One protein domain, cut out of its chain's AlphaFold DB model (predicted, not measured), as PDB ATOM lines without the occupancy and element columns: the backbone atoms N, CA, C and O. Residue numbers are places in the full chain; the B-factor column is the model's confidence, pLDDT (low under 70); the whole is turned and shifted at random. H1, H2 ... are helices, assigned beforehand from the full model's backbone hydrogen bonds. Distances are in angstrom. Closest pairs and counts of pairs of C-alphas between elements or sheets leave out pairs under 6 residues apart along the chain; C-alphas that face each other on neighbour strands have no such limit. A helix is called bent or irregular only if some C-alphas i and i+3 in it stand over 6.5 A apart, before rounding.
ATOM      1  N   LYS A 275       9.474 -56.102  20.890       84.50
ATOM      2  CA  LYS A 275      10.367 -56.957  21.683       84.50
ATOM      3  C   LYS A 275      11.376 -56.103  22.452       84.50
ATOM      4  O   LYS A 275      11.833 -55.080  21.952       84.50
ATOM      5  N   ASN A 276      11.821 -56.586  23.616       77.50
ATOM      6  CA  ASN A 276      12.685 -55.843  24.549       77.50
ATOM      7  C   ASN A 276      13.914 -55.150  23.929       77.50
ATOM      8  O   ASN A 276      14.286 -54.080  24.394       77.50
ATOM      9  N   ALA A 277      14.543 -55.724  22.897       78.06
ATOM     10  CA  ALA A 277      15.748 -55.154  22.287       78.06
ATOM     11  C   ALA A 277      15.501 -53.864  21.472       78.06
ATOM     12  O   ALA A 277      16.448 -53.129  21.212       78.06
ATOM     13  N   GLU A 278      14.257 -53.585  21.072       87.06
ATOM     14  CA  GLU A 278      13.899 -52.461  20.188       87.06
ATOM     15  C   GLU A 278      13.197 -51.317  20.938       87.06
ATOM     16  O   GLU A 278      13.135 -50.190  20.443       87.06
ATOM     17  N   ILE A 279      12.695 -51.585  22.150       92.56
ATOM     18  CA  ILE A 279      11.820 -50.663  22.886       92.56
ATOM     19  C   ILE A 279      12.527 -49.351  23.239       92.56
ATOM     20  O   ILE A 279      11.938 -48.287  23.075       92.56
ATOM     21  N   ASP A 280      13.784 -49.390  23.686       91.00
ATOM     22  CA  ASP A 280      14.489 -48.168  24.096       91.00
ATOM     23  C   ASP A 280      14.695 -47.187  22.934       91.00
ATOM     24  O   ASP A 280      14.543 -45.976  23.122       91.00
ATOM     25  N   ASN A 281      14.989 -47.690  21.730       93.44
ATOM     26  CA  ASN A 281      15.109 -46.851  20.536       93.44
ATOM     27  C   ASN A 281      13.755 -46.240  20.169       93.44
ATOM     28  O   ASN A 281      13.658 -45.022  20.030       93.44
ATOM     29  N   ALA A 282      12.698 -47.056  20.129       95.81
ATOM     30  CA  ALA A 282      11.351 -46.582  19.827       95.81
ATOM     31  C   ALA A 282      10.851 -45.545  20.850       95.81
ATOM     32  O   ALA A 282      10.240 -44.547  20.478       95.81
ATOM     33  N   LEU A 283      11.158 -45.724  22.139       96.75
ATOM     34  CA  LEU A 283      10.845 -44.754  23.192       96.75
ATOM     35  C   LEU A 283      11.629 -43.444  23.045       96.75
ATOM     36  O   LEU A 283      11.116 -42.378  23.393       96.75
ATOM     37  N   ASN A 284      12.875 -43.498  22.572       95.81
ATOM     38  CA  ASN A 284      13.662 -42.295  22.314       95.81
ATOM     39  C   ASN A 284      13.102 -41.506  21.131       95.81
ATOM     40  O   ASN A 284      12.849 -40.313  21.294       95.81
ATOM     41  N   GLU A 285      12.826 -42.177  20.012       96.69
ATOM     42  CA  GLU A 285      12.178 -41.575  18.840       96.69
ATOM     43  C   GLU A 285      10.795 -41.010  19.187       96.69
ATOM     44  O   GLU A 285      10.438 -39.915  18.761       96.69
ATOM     45  N   PHE A 286      10.024 -41.717  20.018       97.38
ATOM     46  CA  PHE A 286       8.719 -41.268  20.500       97.38
ATOM     47  C   PHE A 286       8.806 -39.949  21.273       97.38
ATOM     48  O   PHE A 286       8.074 -39.002  20.988       97.38
ATOM     49  N   VAL A 287       9.722 -39.855  22.238       97.44
ATOM     50  CA  VAL A 287       9.916 -38.617  23.002       97.44
ATOM     51  C   VAL A 287      10.444 -37.491  22.118       97.44
ATOM     52  O   VAL A 287      10.013 -36.351  22.284       97.44
ATOM     53  N   GLU A 288      11.353 -37.788  21.188       95.12
ATOM     54  CA  GLU A 288      11.875 -36.804  20.237       95.12
ATOM     55  C   GLU A 288      10.756 -36.222  19.369       95.12
ATOM     56  O   GLU A 288      10.609 -34.998  19.314       95.12
ATOM     57  N   TYR A 289       9.909 -37.083  18.799       93.81
ATOM     58  CA  TYR A 289       8.760 -36.689  17.986       93.81
ATOM     59  C   TYR A 289       7.821 -35.741  18.745       93.81
ATOM     60  O   TYR A 289       7.496 -34.655  18.265       93.81
ATOM     61  N   PHE A 290       7.436 -36.102  19.975       95.12
ATOM     62  CA  PHE A 290       6.494 -35.307  20.768       95.12
ATOM     63  C   PHE A 290       7.136 -34.143  21.532       95.12
ATOM     64  O   PHE A 290       6.424 -33.355  22.160       95.12
ATOM     65  N   SER A 291       8.462 -33.982  21.477       91.12
ATOM     66  CA  SER A 291       9.203 -32.995  22.278       91.12
ATOM     67  C   SER A 291       8.783 -31.540  22.031       91.12
ATOM     68  O   SER A 291       8.942 -30.694  22.916       91.12
ATOM     69  N   LYS A 292       8.227 -31.252  20.847       86.88
ATOM     70  CA  LYS A 292       7.753 -29.926  20.424       86.88
ATOM     71  C   LYS A 292       6.225 -29.810  20.323       86.88
ATOM     72  O   LYS A 292       5.740 -28.845  19.750       86.88
ATOM     73  N   THR A 293       5.485 -30.761  20.880       91.62
ATOM     74  CA  THR A 293       4.012 -30.828  20.804       91.62
ATOM     75  C   THR A 293       3.375 -30.532  22.166       91.62
ATOM     76  O   THR A 293       4.066 -30.550  23.194       91.62
ATOM     77  N   HIS A 294       2.050 -30.356  22.219       92.69
ATOM     78  CA  HIS A 294       1.309 -30.298  23.491       92.69
ATOM     79  C   HIS A 294       1.396 -31.616  24.285       92.69
ATOM     80  O   HIS A 294       1.265 -31.626  25.511       92.69
ATOM     81  N   LEU A 295       1.718 -32.725  23.611       96.31
ATOM     82  CA  LEU A 295       1.883 -34.064  24.185       96.31
ATOM     83  C   LEU A 295       3.248 -34.317  24.819       96.31
ATOM     84  O   LEU A 295       3.454 -35.373  25.422       96.31
ATOM     85  N   ARG A 296       4.170 -33.348  24.764       95.25
ATOM     86  CA  ARG A 296       5.522 -33.456  25.327       95.25
ATOM     87  C   ARG A 296       5.525 -34.077  26.724       95.25
ATOM     88  O   ARG A 296       6.237 -35.049  26.969       95.25
ATOM     89  N   LYS A 297       4.726 -33.538  27.652       96.31
ATOM     90  CA  LYS A 297       4.675 -34.028  29.039       96.31
ATOM     91  C   LYS A 297       4.280 -35.507  29.093       96.31
ATOM     92  O   LYS A 297       4.989 -36.295  29.716       96.31
ATOM     93  N   ARG A 298       3.201 -35.887  28.399       97.31
ATOM     94  CA  ARG A 298       2.714 -37.274  28.316       97.31
ATOM     95  C   ARG A 298       3.757 -38.205  27.701       97.31
ATOM     96  O   ARG A 298       3.926 -39.321  28.180       97.31
ATOM     97  N   ALA A 299       4.486 -37.760  26.681       97.88
ATOM     98  CA  ALA A 299       5.490 -38.583  26.014       97.88
ATOM     99  C   ALA A 299       6.681 -38.913  26.924       97.88
ATOM    100  O   ALA A 299       7.052 -40.079  27.074       97.88
ATOM    101  N   TYR A 300       7.240 -37.899  27.597       98.19
ATOM    102  CA  TYR A 300       8.304 -38.110  28.579       98.19
ATOM    103  C   TYR A 300       7.832 -38.992  29.740       98.19
ATOM    104  O   TYR A 300       8.538 -39.919  30.124       98.19
ATOM    105  N   GLN A 301       6.632 -38.751  30.276       97.81
ATOM    106  CA  GLN A 301       6.094 -39.556  31.376       97.81
ATOM    107  C   GLN A 301       5.872 -41.016  30.972       97.81
ATOM    108  O   GLN A 301       6.223 -41.900  31.744       97.81
ATOM    109  N   PHE A 302       5.388 -41.288  29.758       97.94
ATOM    110  CA  PHE A 302       5.246 -42.653  29.243       97.94
ATOM    111  C   PHE A 302       6.589 -43.403  29.220       97.94
ATOM    112  O   PHE A 302       6.704 -44.493  29.786       97.94
ATOM    113  N   ARG A 303       7.643 -42.787  28.661       97.81
ATOM    114  CA  ARG A 303       8.998 -43.363  28.686       97.81
ATOM    115  C   ARG A 303       9.535 -43.518  30.110       97.81
ATOM    116  O   ARG A 303      10.156 -44.535  30.428       97.81
ATOM    117  N   GLY A 304       9.282 -42.531  30.968       97.75
ATOM    118  CA  GLY A 304       9.702 -42.538  32.365       97.75
ATOM    119  C   GLY A 304       9.085 -43.689  33.156       97.75
ATOM    120  O   GLY A 304       9.808 -44.428  33.825       97.75
ATOM    121  N   THR A 305       7.774 -43.889  33.017       97.44
ATOM    122  CA  THR A 305       7.028 -45.015  33.593       97.44
ATOM    123  C   THR A 305       7.617 -46.345  33.152       97.44
ATOM    124  O   THR A 305       7.931 -47.183  33.997       97.44
ATOM    125  N   TYR A 306       7.828 -46.527  31.843       96.25
ATOM    126  CA  TYR A 306       8.415 -47.756  31.312       96.25
ATOM    127  C   TYR A 306       9.779 -48.050  31.954       96.25
ATOM    128  O   TYR A 306      10.013 -49.149  32.454       96.25
ATOM    129  N   ARG A 307      10.665 -47.048  32.010       95.88
ATOM    130  CA  ARG A 307      12.006 -47.185  32.599       95.88
ATOM    131  C   ARG A 307      11.962 -47.514  34.086       95.88
ATOM    132  O   ARG A 307      12.741 -48.356  34.523       95.88
ATOM    133  N   ILE A 308      11.064 -46.890  34.852       96.75
ATOM    134  CA  ILE A 308      10.891 -47.194  36.280       96.75
ATOM    135  C   ILE A 308      10.461 -48.650  36.459       96.75
ATOM    136  O   ILE A 308      11.115 -49.382  37.198       96.75
ATOM    137  N   ASN A 309       9.428 -49.087  35.735       95.19
ATOM    138  CA  ASN A 309       8.919 -50.456  35.824       95.19
ATOM    139  C   ASN A 309       9.952 -51.499  35.363       95.19
ATOM    140  O   ASN A 309       9.997 -52.603  35.898       95.19
ATOM    141  N   ALA A 310      10.832 -51.138  34.426       93.31
ATOM    142  CA  ALA A 310      11.965 -51.959  33.997       93.31
ATOM    143  C   ALA A 310      13.165 -51.929  34.975       93.31
ATOM    144  O   ALA A 310      14.201 -52.533  34.704       93.31
ATOM    145  N   GLY A 311      13.066 -51.210  36.099       94.19
ATOM    146  CA  GLY A 311      14.124 -51.083  37.104       94.19
ATOM    147  C   GLY A 311      15.189 -50.020  36.798       94.19
ATOM    148  O   GLY A 311      16.080 -49.787  37.617       94.19
ATOM    149  N   ASN A 312      15.092 -49.307  35.674       95.44
ATOM    150  CA  ASN A 312      15.950 -48.167  35.341       95.44
ATOM    151  C   ASN A 312      15.430 -46.867  35.986       95.44
ATOM    152  O   ASN A 312      15.045 -45.899  35.325       95.44
ATOM    153  N   ILE A 313      15.416 -46.865  37.321       96.75
ATOM    154  CA  ILE A 313      14.763 -45.840  38.145       96.75
ATOM    155  C   ILE A 313      15.299 -44.433  37.868       96.75
ATOM    156  O   ILE A 313      14.519 -43.502  37.703       96.75
ATOM    157  N   LYS A 314      16.626 -44.266  37.795       97.56
ATOM    158  CA  LYS A 314      17.247 -42.945  37.610       97.56
ATOM    159  C   LYS A 314      16.848 -42.311  36.282       97.56
ATOM    160  O   LYS A 314      16.397 -41.170  36.257       97.56
ATOM    161  N   ALA A 315      16.959 -43.066  35.188       96.44
ATOM    162  CA  ALA A 315      16.578 -42.574  33.869       96.44
ATOM    163  C   ALA A 315      15.078 -42.252  33.799       96.44
ATOM    164  O   ALA A 315      14.694 -41.252  33.198       96.44
ATOM    165  N   GLY A 316      14.240 -43.055  34.459       97.69
ATOM    166  CA  GLY A 316      12.809 -42.790  34.516       97.69
ATOM    167  C   GLY A 316      12.444 -41.543  35.330       97.69
ATOM    168  O   GLY A 316      11.675 -40.715  34.851       97.69
ATOM    169  N   ILE A 317      13.057 -41.328  36.502       98.38
ATOM    170  CA  ILE A 317      12.902 -40.070  37.263       98.38
ATOM    171  C   ILE A 317      13.339 -38.878  36.410       98.38
ATOM    172  O   ILE A 317      12.664 -37.848  36.377       98.38
ATOM    173  N   ARG A 318      14.450 -39.024  35.680       97.50
ATOM    174  CA  ARG A 318      14.957 -37.978  34.797       97.50
ATOM    175  C   ARG A 318      13.954 -37.606  33.708       97.50
ATOM    176  O   ARG A 318      13.792 -36.423  33.428       97.50
ATOM    177  N   ASP A 319      13.247 -38.575  33.139       98.06
ATOM    178  CA  ASP A 319      12.163 -38.308  32.193       98.06
ATOM    179  C   ASP A 319      11.004 -37.538  32.828       98.06
ATOM    180  O   ASP A 319      10.512 -36.578  32.235       98.06
ATOM    181  N   TYR A 320      10.610 -37.881  34.054       97.88
ATOM    182  CA  TYR A 320       9.592 -37.125  34.785       97.88
ATOM    183  C   TYR A 320      10.024 -35.681  35.059       97.88
ATOM    184  O   TYR A 320       9.231 -34.767  34.829       97.88
ATOM    185  N   ILE A 321      11.278 -35.450  35.460       96.94
ATOM    186  CA  ILE A 321      11.844 -34.099  35.605       96.94
ATOM    187  C   ILE A 321      11.759 -33.342  34.274       96.94
ATOM    188  O   ILE A 321      11.219 -32.236  34.215       96.94
ATOM    189  N   LEU A 322      12.237 -33.956  33.185       95.31
ATOM    190  CA  LEU A 322      12.216 -33.345  31.858       95.31
ATOM    191  C   LEU A 322      10.787 -33.056  31.390       95.31
ATOM    192  O   LEU A 322      10.569 -32.014  30.772       95.31
ATOM    193  N   SER A 323       9.810 -33.906  31.718       95.88
ATOM    194  CA  SER A 323       8.402 -33.742  31.335       95.88
ATOM    195  C   SER A 323       7.784 -32.433  31.833       95.88
ATOM    196  O   SER A 323       6.950 -31.858  31.134       95.88
ATOM    197  N   LEU A 324       8.227 -31.936  32.995       93.50
ATOM    198  CA  LEU A 324       7.674 -30.746  33.642       93.50
ATOM    199  C   LEU A 324       8.175 -29.431  33.036       93.50
ATOM    200  O   LEU A 324       7.516 -28.413  33.213       93.50
ATOM    201  N   ASN A 325       9.305 -29.452  32.316       88.25
ATOM    202  CA  ASN A 325       9.893 -28.277  31.658       88.25
ATOM    203  C   ASN A 325      10.008 -27.043  32.581       88.25
ATOM    204  O   ASN A 325       9.651 -25.932  32.191       88.25
ATOM    205  N   VAL A 326      10.444 -27.254  33.826       87.31
ATOM    206  CA  VAL A 326      10.444 -26.206  34.856       87.31
ATOM    207  C   VAL A 326      11.421 -25.074  34.537       87.31
ATOM    208  O   VAL A 326      12.560 -25.313  34.129       87.31
ATOM    209  N   CYS A 327      11.005 -23.834  34.785       85.19
ATOM    210  CA  CYS A 327      11.893 -22.673  34.742       85.19
ATOM    211  C   CYS A 327      12.572 -22.427  36.104       85.19
ATOM    212  O   CYS A 327      12.236 -23.049  37.114       85.19
ATOM    213  N   ASN A 328      13.513 -21.474  36.164       82.69
ATOM    214  CA  ASN A 328      14.252 -21.158  37.395       82.69
ATOM    215  C   ASN A 328      13.340 -20.813  38.585       82.69
ATOM    216  O   ASN A 328      13.616 -21.238  39.704       82.69
ATOM    217  N   ALA A 329      12.228 -20.112  38.343       84.19
ATOM    218  CA  ALA A 329      11.275 -19.739  39.389       84.19
ATOM    219  C   ALA A 329      10.518 -20.940  39.992       84.19
ATOM    220  O   ALA A 329      10.005 -20.846  41.100       84.19
ATOM    221  N   GLN A 330      10.464 -22.071  39.283       87.00
ATOM    222  CA  GLN A 330       9.711 -23.268  39.675       87.00
ATOM    223  C   GLN A 330      10.586 -24.350  40.325       87.00
ATOM    224  O   GLN A 330      10.087 -25.407  40.718       87.00
ATOM    225  N   ARG A 331      11.897 -24.110  40.458       87.75
ATOM    226  CA  ARG A 331      12.849 -25.105  40.979       87.75
ATOM    227  C   ARG A 331      12.551 -25.532  42.414       87.75
ATOM    228  O   ARG A 331      12.751 -26.695  42.743       87.75
ATOM    229  N   THR A 332      12.040 -24.626  43.245       89.56
ATOM    230  CA  THR A 332      11.678 -24.916  44.643       89.56
ATOM    231  C   THR A 332      10.550 -25.941  44.756       89.56
ATOM    232  O   THR A 332      10.508 -26.684  45.728       89.56
ATOM    233  N   THR A 333       9.679 -26.026  43.746       93.44
ATOM    234  CA  THR A 333       8.547 -26.965  43.685       93.44
ATOM    235  C   THR A 333       8.817 -28.196  42.816       93.44
ATOM    236  O   THR A 333       7.929 -29.034  42.650       93.44
ATOM    237  N   LEU A 334      10.012 -28.314  42.218       94.19
ATOM    238  CA  LEU A 334      10.335 -29.392  41.277       94.19
ATOM    239  C   LEU A 334      10.214 -30.765  41.940       94.19
ATOM    240  O   LEU A 334       9.565 -31.652  41.391       94.19
ATOM    241  N   TYR A 335      10.808 -30.916  43.124       96.62
ATOM    242  CA  TYR A 335      10.771 -32.165  43.880       96.62
ATOM    243  C   TYR A 335       9.329 -32.629  44.121       96.62
ATOM    244  O   TYR A 335       8.966 -33.725  43.695       96.62
ATOM    245  N   ASP A 336       8.494 -31.770  44.713       96.50
ATOM    246  CA  ASP A 336       7.099 -32.105  45.012       96.50
ATOM    247  C   ASP A 336       6.319 -32.430  43.733       96.50
ATOM    248  O   ASP A 336       5.577 -33.408  43.684       96.50
ATOM    249  N   SER A 337       6.549 -31.677  42.654       96.31
ATOM    250  CA  SER A 337       5.894 -31.909  41.361       96.31
ATOM    251  C   SER A 337       6.250 -33.271  40.756       96.31
ATOM    252  O   SER A 337       5.382 -33.943  40.194       96.31
ATOM    253  N   VAL A 338       7.513 -33.701  40.864       97.25
ATOM    254  CA  VAL A 338       7.966 -35.017  40.382       97.25
ATOM    255  C   VAL A 338       7.426 -36.132  41.271       97.25
ATOM    256  O   VAL A 338       6.962 -37.146  40.747       97.25
ATOM    257  N   VAL A 339       7.439 -35.943  42.596       97.62
ATOM    258  CA  VAL A 339       6.835 -36.889  43.542       97.62
ATOM    259  C   VAL A 339       5.361 -37.084  43.212       97.62
ATOM    260  O   VAL A 339       4.957 -38.223  43.005       97.62
ATOM    261  N   HIS A 340       4.582 -36.010  43.074       96.62
ATOM    262  CA  HIS A 340       3.173 -36.097  42.688       96.62
ATOM    263  C   HIS A 340       2.992 -36.821  41.351       96.62
ATOM    264  O   HIS A 340       2.248 -37.795  41.273       96.62
ATOM    265  N   ALA A 341       3.735 -36.432  40.310       96.31
ATOM    266  CA  ALA A 341       3.606 -37.047  38.990       96.31
ATOM    267  C   ALA A 341       3.904 -38.562  38.982       96.31
ATOM    268  O   ALA A 341       3.248 -39.306  38.254       96.31
ATOM    269  N   ILE A 342       4.873 -39.025  39.779       97.56
ATOM    270  CA  ILE A 342       5.243 -40.444  39.883       97.56
ATOM    271  C   ILE A 342       4.286 -41.208  40.808       97.56
ATOM    272  O   ILE A 342       3.810 -42.290  40.462       97.56
ATOM    273  N   PHE A 343       3.996 -40.675  41.996       97.06
ATOM    274  CA  PHE A 343       3.221 -41.388  43.011       97.06
ATOM    275  C   PHE A 343       1.727 -41.445  42.680       97.06
ATOM    276  O   PHE A 343       1.088 -42.449  43.005       97.06
ATOM    277  N   ASP A 344       1.195 -40.466  41.949       95.44
ATOM    278  CA  ASP A 344      -0.204 -40.467  41.504       95.44
ATOM    279  C   ASP A 344      -0.406 -41.258  40.195       95.44
ATOM    280  O   ASP A 344      -1.530 -41.640  39.865       95.44
ATOM    281  N   SER A 345       0.674 -41.568  39.462       94.38
ATOM    282  CA  SER A 345       0.619 -42.350  38.216       94.38
ATOM    283  C   SER A 345       0.127 -43.773  38.468       94.38
ATOM    284  O   SER A 345       0.742 -44.520  39.225       94.38
ATOM    285  N   LYS A 346      -0.954 -44.199  37.813       94.69
ATOM    286  CA  LYS A 346      -1.476 -45.574  37.948       94.69
ATOM    287  C   LYS A 346      -0.633 -46.615  37.209       94.69
ATOM    288  O   LYS A 346      -0.729 -47.794  37.531       94.69
ATOM    289  N   ASP A 347       0.193 -46.169  36.269       94.12
ATOM    290  CA  ASP A 347       0.961 -47.039  35.377       94.12
ATOM    291  C   ASP A 347       2.319 -47.443  35.967       94.12
ATOM    292  O   ASP A 347       2.981 -48.342  35.451       94.12
ATOM    293  N   ILE A 348       2.747 -46.795  37.058       95.50
ATOM    294  CA  ILE A 348       3.941 -47.186  37.813       95.50
ATOM    295  C   ILE A 348       3.566 -48.261  38.830       95.50
ATOM    296  O   ILE A 348       2.668 -48.053  39.653       95.50
ATOM    297  N   ASP A 349       4.303 -49.373  38.810       94.44
ATOM    298  CA  ASP A 349       4.124 -50.472  39.756       94.44
ATOM    299  C   ASP A 349       4.231 -49.955  41.205       94.44
ATOM    300  O   ASP A 349       5.195 -49.292  41.607       94.44
ATOM    301  N   ILE A 350       3.194 -50.256  41.993       93.62
ATOM    302  CA  ILE A 350       3.025 -49.808  43.379       93.62
ATOM    303  C   ILE A 350       4.209 -50.196  44.272       93.62
ATOM    304  O   ILE A 350       4.504 -49.488  45.233       93.62
ATOM    305  N   THR A 351       4.923 -51.274  43.941       94.62
ATOM    306  CA  THR A 351       6.102 -51.741  44.681       94.62
ATOM    307  C   THR A 351       7.261 -50.744  44.648       94.62
ATOM    308  O   THR A 351       8.042 -50.690  45.600       94.62
ATOM    309  N   PHE A 352       7.352 -49.894  43.618       92.88
ATOM    310  CA  PHE A 352       8.363 -48.836  43.553       92.88
ATOM    311  C   PHE A 352       7.993 -47.600  44.381       92.88
ATOM    312  O   PHE A 352       8.883 -46.824  44.728       92.88
ATOM    313  N   LYS A 353       6.719 -47.402  44.746       93.56
ATOM    314  CA  LYS A 353       6.220 -46.192  45.430       93.56
ATOM    315  C   LYS A 353       6.485 -46.204  46.937       93.56
ATOM    316  O   LYS A 353       5.581 -46.083  47.760       93.56
ATOM    317  N   ILE A 354       7.755 -46.333  47.296       94.56
ATOM    318  CA  ILE A 354       8.250 -46.384  48.674       94.56
ATOM    319  C   ILE A 354       9.132 -45.173  48.995       94.56
ATOM    320  O   ILE A 354       9.571 -44.445  48.105       94.56
ATOM    321  N   GLU A 355       9.447 -44.973  50.274       94.62
ATOM    322  CA  GLU A 355      10.251 -43.828  50.730       94.62
ATOM    323  C   GLU A 355      11.644 -43.776  50.075       94.62
ATOM    324  O   GLU A 355      12.145 -42.705  49.738       94.62
ATOM    325  N   ALA A 356      12.233 -44.938  49.770       94.81
ATOM    326  CA  ALA A 356      13.497 -45.016  49.038       94.81
ATOM    327  C   ALA A 356      13.422 -44.396  47.628       94.81
ATOM    328  O   ALA A 356      14.425 -43.880  47.135       94.81
ATOM    329  N   LEU A 357      12.254 -44.419  46.970       95.06
ATOM    330  CA  LEU A 357      12.068 -43.758  45.679       95.06
ATOM    331  C   LEU A 357      12.000 -42.238  45.840       95.06
ATOM    332  O   LEU A 357      12.612 -41.535  45.042       95.06
ATOM    333  N   LYS A 358      11.341 -41.722  46.887       96.81
ATOM    334  CA  LYS A 358      11.339 -40.277  47.178       96.81
ATOM    335  C   LYS A 358      12.752 -39.743  47.389       96.81
ATOM    336  O   LYS A 358      13.109 -38.719  46.814       96.81
ATOM    337  N   GLN A 359      13.584 -40.489  48.116       96.81
ATOM    338  CA  GLN A 359      14.993 -40.140  48.299       96.81
ATOM    339  C   GLN A 359      15.744 -40.059  46.957       96.81
ATOM    340  O   GLN A 359      16.449 -39.086  46.699       96.81
ATOM    341  N   LYS A 360      15.535 -41.029  46.055       97.44
ATOM    342  CA  LYS A 360      16.113 -40.986  44.699       97.44
ATOM    343  C   LYS A 360      15.585 -39.816  43.871       97.44
ATOM    344  O   LYS A 360      16.349 -39.210  43.128       97.44
ATOM    345  N   ILE A 361      14.299 -39.482  43.995       97.88
ATOM    346  CA  ILE A 361      13.707 -38.321  43.318       97.88
ATOM    347  C   ILE A 361      14.390 -37.035  43.783       97.88
ATOM    348  O   ILE A 361      14.778 -36.221  42.947       97.88
ATOM    349  N   TYR A 362      14.585 -36.872  45.092       97.25
ATOM    350  CA  TYR A 362      15.286 -35.722  45.660       97.25
ATOM    351  C   TYR A 362      16.717 -35.594  45.117       97.25
ATOM    352  O   TYR A 362      17.122 -34.516  44.675       97.25
ATOM    353  N   GLU A 363      17.466 -36.698  45.091       97.12
ATOM    354  CA  GLU A 363      18.828 -36.748  44.547       97.12
ATOM    355  C   GLU A 363      18.879 -36.336  43.068       97.12
ATOM    356  O   GLU A 363      19.645 -35.444  42.703       97.12
ATOM    357  N   GLU A 364      18.033 -36.925  42.219       97.50
ATOM    358  CA  GLU A 364      18.013 -36.632  40.780       97.50
ATOM    359  C   GLU A 364      17.509 -35.209  40.471       97.50
ATOM    360  O   GLU A 364      17.999 -34.579  39.531       97.50
ATOM    361  N   CYS A 365      16.585 -34.659  41.269       96.19
ATOM    362  CA  CYS A 365      16.160 -33.258  41.146       96.19
ATOM    363  C   CYS A 365      17.317 -32.297  41.448       96.19
ATOM    364  O   CYS A 365      17.547 -31.353  40.693       96.19
ATOM    365  N   ASN A 366      18.076 -32.549  42.518       94.81
ATOM    366  CA  ASN A 366      19.237 -31.729  42.864       94.81
ATOM    367  C   ASN A 366      20.331 -31.814  41.798       94.81
ATOM    368  O   ASN A 366      20.882 -30.783  41.409       94.81
ATOM    369  N   LEU A 367      20.609 -33.015  41.283       95.12
ATOM    370  CA  LEU A 367      21.548 -33.203  40.176       95.12
ATOM    371  C   LEU A 367      21.102 -32.430  38.926       95.12
ATOM    372  O   LEU A 367      21.907 -31.723  38.327       95.12
ATOM    373  N   TYR A 368      19.817 -32.491  38.562       93.75
ATOM    374  CA  TYR A 368      19.268 -31.723  37.439       93.75
ATOM    375  C   TYR A 368      19.464 -30.212  37.597       93.75
ATOM    376  O   TYR A 368      19.850 -29.538  36.638       93.75
ATOM    377  N   ILE A 369      19.224 -29.682  38.798       91.81
ATOM    378  CA  ILE A 369      19.400 -28.259  39.104       91.81
ATOM    379  C   ILE A 369      20.875 -27.866  38.960       91.81
ATOM    380  O   ILE A 369      21.179 -26.914  38.244       91.81
ATOM    381  N   GLN A 370      21.789 -28.639  39.553       91.94
ATOM    382  CA  GLN A 370      23.233 -28.386  39.473       91.94
ATOM    383  C   GLN A 370      23.754 -28.418  38.031       91.94
ATOM    384  O   GLN A 370      24.528 -27.556  37.620       91.94
ATOM    385  N   GLU A 371      23.318 -29.399  37.239       91.19
ATOM    386  CA  GLU A 371      23.675 -29.492  35.821       91.19
ATOM    387  C   GLU A 371      23.119 -28.322  35.003       91.19
ATOM    388  O   GLU A 371      23.786 -27.841  34.086       91.19
ATOM    389  N   SER A 372      21.905 -27.870  35.320       86.88
ATOM    390  CA  SER A 372      21.278 -26.718  34.665       86.88
ATOM    391  C   SER A 372      22.036 -25.426  34.963       86.88
ATOM    392  O   SER A 372      22.290 -24.651  34.041       86.88
ATOM    393  N   ASP A 373      22.460 -25.225  36.212       88.31
ATOM    394  CA  ASP A 373      23.262 -24.063  36.614       88.31
ATOM    395  C   ASP A 373      24.625 -24.053  35.936       88.31
ATOM    396  O   ASP A 373      25.009 -23.059  35.326       88.31
ATOM    397  N   LYS A 374      25.309 -25.201  35.922       90.69
ATOM    398  CA  LYS A 374      26.594 -25.325  35.237       90.69
ATOM    399  C   LYS A 374      26.489 -24.979  33.747       90.69
ATOM    400  O   LYS A 374      27.331 -24.256  33.220       90.69
ATOM    401  N   LYS A 375      25.450 -25.469  33.060       87.88
ATOM    402  CA  LYS A 375      25.207 -25.144  31.643       87.88
ATOM    403  C   LYS A 375      24.945 -23.656  31.429       87.88
ATOM    404  O   LYS A 375      25.400 -23.103  30.430       87.88
ATOM    405  N   TRP A 376      24.210 -23.024  32.342       85.50
ATOM    406  CA  TRP A 376      23.948 -21.590  32.291       85.50
ATOM    407  C   TRP A 376      25.240 -20.783  32.431       85.50
ATOM    408  O   TRP A 376      25.507 -19.915  31.602       85.50
ATOM    409  N   ASP A 377      26.081 -21.121  33.409       89.94
ATOM    410  CA  ASP A 377      27.371 -20.461  33.623       89.94
ATOM    411  C   ASP A 377      28.295 -20.607  32.403       89.94
ATOM    412  O   ASP A 377      28.870 -19.625  31.932       89.94
ATOM    413  N   GLU A 378      28.378 -21.811  31.827       91.12
ATOM    414  CA  GLU A 378      29.140 -22.070  30.599       91.12
ATOM    415  C   GLU A 378      28.616 -21.260  29.400       91.12
ATOM    416  O   GLU A 378      29.403 -20.756  28.593       91.12
ATOM    417  N   MET A 379      27.293 -21.124  29.259       88.75
ATOM    418  CA  MET A 379      26.676 -20.323  28.200       88.75
ATOM    419  C   MET A 379      26.968 -18.830  28.384       88.75
ATOM    420  O   MET A 379      27.355 -18.159  27.425       88.75
ATOM    421  N   MET A 380      26.826 -18.314  29.606       88.38
ATOM    422  CA  MET A 380      27.104 -16.914  29.929       88.38
ATOM    423  C   MET A 380      28.570 -16.558  29.688       88.38
ATOM    424  O   MET A 380      28.862 -15.477  29.178       88.38
ATOM    425  N   GLU A 381      29.489 -17.471  29.989       90.44
ATOM    426  CA  GLU A 381      30.908 -17.267  29.711       90.44
ATOM    427  C   GLU A 381      31.198 -17.222  28.203       90.44
ATOM    428  O   GLU A 381      31.897 -16.325  27.730       90.44
ATOM    429  N   LYS A 382      30.583 -18.109  27.407       89.44
ATOM    430  CA  LYS A 382      30.684 -18.055  25.936       89.44
ATOM    431  C   LYS A 382      30.144 -16.744  25.362       89.44
ATOM    432  O   LYS A 382      30.773 -16.169  24.477       89.44
ATOM    433  N   LEU A 383      29.006 -16.261  25.867       85.62
ATOM    434  CA  LEU A 383      28.414 -14.990  25.441       85.62
ATOM    435  C   LEU A 383      29.296 -13.793  25.804       85.62
ATOM    436  O   LEU A 383      29.455 -12.887  24.991       85.62
ATOM    437  N   ARG A 384      29.923 -13.801  26.988       86.44
ATOM    438  CA  ARG A 384      30.920 -12.783  27.356       86.44
ATOM    439  C   ARG A 384      32.068 -12.770  26.356       86.44
ATOM    440  O   ARG A 384      32.359 -11.717  25.807       86.44
ATOM    441  N   ILE A 385      32.668 -13.925  26.064       85.88
ATOM    442  CA  ILE A 385      33.783 -14.038  25.109       85.88
ATOM    443  C   ILE A 385      33.396 -13.524  23.710       85.88
ATOM    444  O   ILE A 385      34.215 -12.885  23.053       85.88
ATOM    445  N   LEU A 386      32.162 -13.779  23.262       80.69
ATOM    446  CA  LEU A 386      31.644 -13.293  21.978       80.69
ATOM    447  C   LEU A 386      31.409 -11.777  21.959       80.69
ATOM    448  O   LEU A 386      31.696 -11.159  20.945       80.69
ATOM    449  N   ASN A 387      30.958 -11.175  23.064       71.88
ATOM    450  CA  ASN A 387      30.749  -9.724  23.181       71.88
ATOM    451  C   ASN A 387      32.051  -8.913  23.355       71.88
ATOM    452  O   ASN A 387      32.016  -7.686  23.299       71.88
ATOM    453  N   TYR A 388      33.186  -9.577  23.601       58.53
ATOM    454  CA  TYR A 388      34.524  -8.964  23.662       58.53
ATOM    455  C   TYR A 388      35.333  -9.128  22.356       58.53
ATOM    456  O   TYR A 388      36.510  -8.756  22.320       58.53
ATOM    457  N   ARG A 389      34.729  -9.677  21.296       48.44
ATOM    458  CA  ARG A 389      35.238  -9.672  19.915       48.44
ATOM    459  C   ARG A 389      34.360  -8.779  19.055       48.44
ATOM    460  O   ARG A 389      34.920  -8.222  18.087       48.44
TER     461      ARG A 389
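This is residues 275 to 389 of the 389 residues of the protein "RES domain-containing protein" of bacterium D16-59 (UniProt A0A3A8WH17). One very long helix, H5, packs with its first part on a compact body made by four shorter helices, and its last part, with the tail behind it, sticks out as an arm, residues 374 to 389. In the body H1, H2 and H3 fold back and forth side by side as three layers of one helix each, H1 at the far side, while the kinked H4 and the first part of H5 cross H3 on its other side as a helical hairpin. The printed part has 115 residues with five named helices, H1 to H5 in order, and no named strand; the class is all helix. The whole is only just loose, close to compact, with a radius of gyration of the C-alphas of 16.2 A, and is elongated, spanning 55 by 32 by 25 A.

H5, residues 355 to 387, measures 48.4 A from C-alpha 355 at (10.251, -43.828, 50.730) to C-alpha 387 at (30.749, -9.724, 23.181). H4, residues 328 to 343, measures 23.7 A; it has a kink of 52 degrees near residue 335 and is irregular, with C-alphas 329 and 332 7.4 A apart. H3 is residues 313 to 324, and H2 is residues 296 to 309, 20.3 A long. H1, residues 276 to 290, begins with C-alpha 276 at (12.685, -55.843, 24.549) and measures 21.8 A; it is irregular, with C-alphas 277 and 280 7.3 A apart.

H3 is the hub, touching H2, H4 and H5. H5 touches it with residues 360 to 365 alone, the same way at a steep tilt of 58 degrees; the closest C-alphas, of Ile 317 and Ile 361, are 6.4 A apart. H5 touches H4 with residues 358 to 369 alone, and the two form a helical hairpin at a shallow tilt of 30 degrees, opposite ways; the closest C-alphas, of Tyr 335 and Tyr 362, are 6.0 A apart. H4 touches H3 at a steep tilt of 55 degrees, opposite ways, closest at the C-alphas of Tyr 320 and Val 338, 6.2 A. H2 and H3 form a helical hairpin at a shallow tilt of 14 degrees, with the C-alphas of Gly 304 and Gly 316, the closest, 3.8 A apart. H1 and H2 form another at 20 degrees, also shallow, with the C-alphas of Phe 290 and Arg 296, the closest, 5.0 A apart. H1 is apart from H3, H4 and H5. Every O i to N i+4 pair is within hydrogen-bond range in H2 and H5, against 9 of 11 in H1, 7 of 8 in H3 and 8 of 12 in H4.

The C-alphas farthest apart, of Thr 351 and Arg 389, are 56.9 A from each other. Without residues 374 to 389, which stand free, the body spans 38 by 33 by 22 A. The printed part has no cut; the link from H4 to H5, 11 residues, is long, and the other three are tight. The mean pLDDT of the printed part is 92.5, and residues 388 to 389 are under 70.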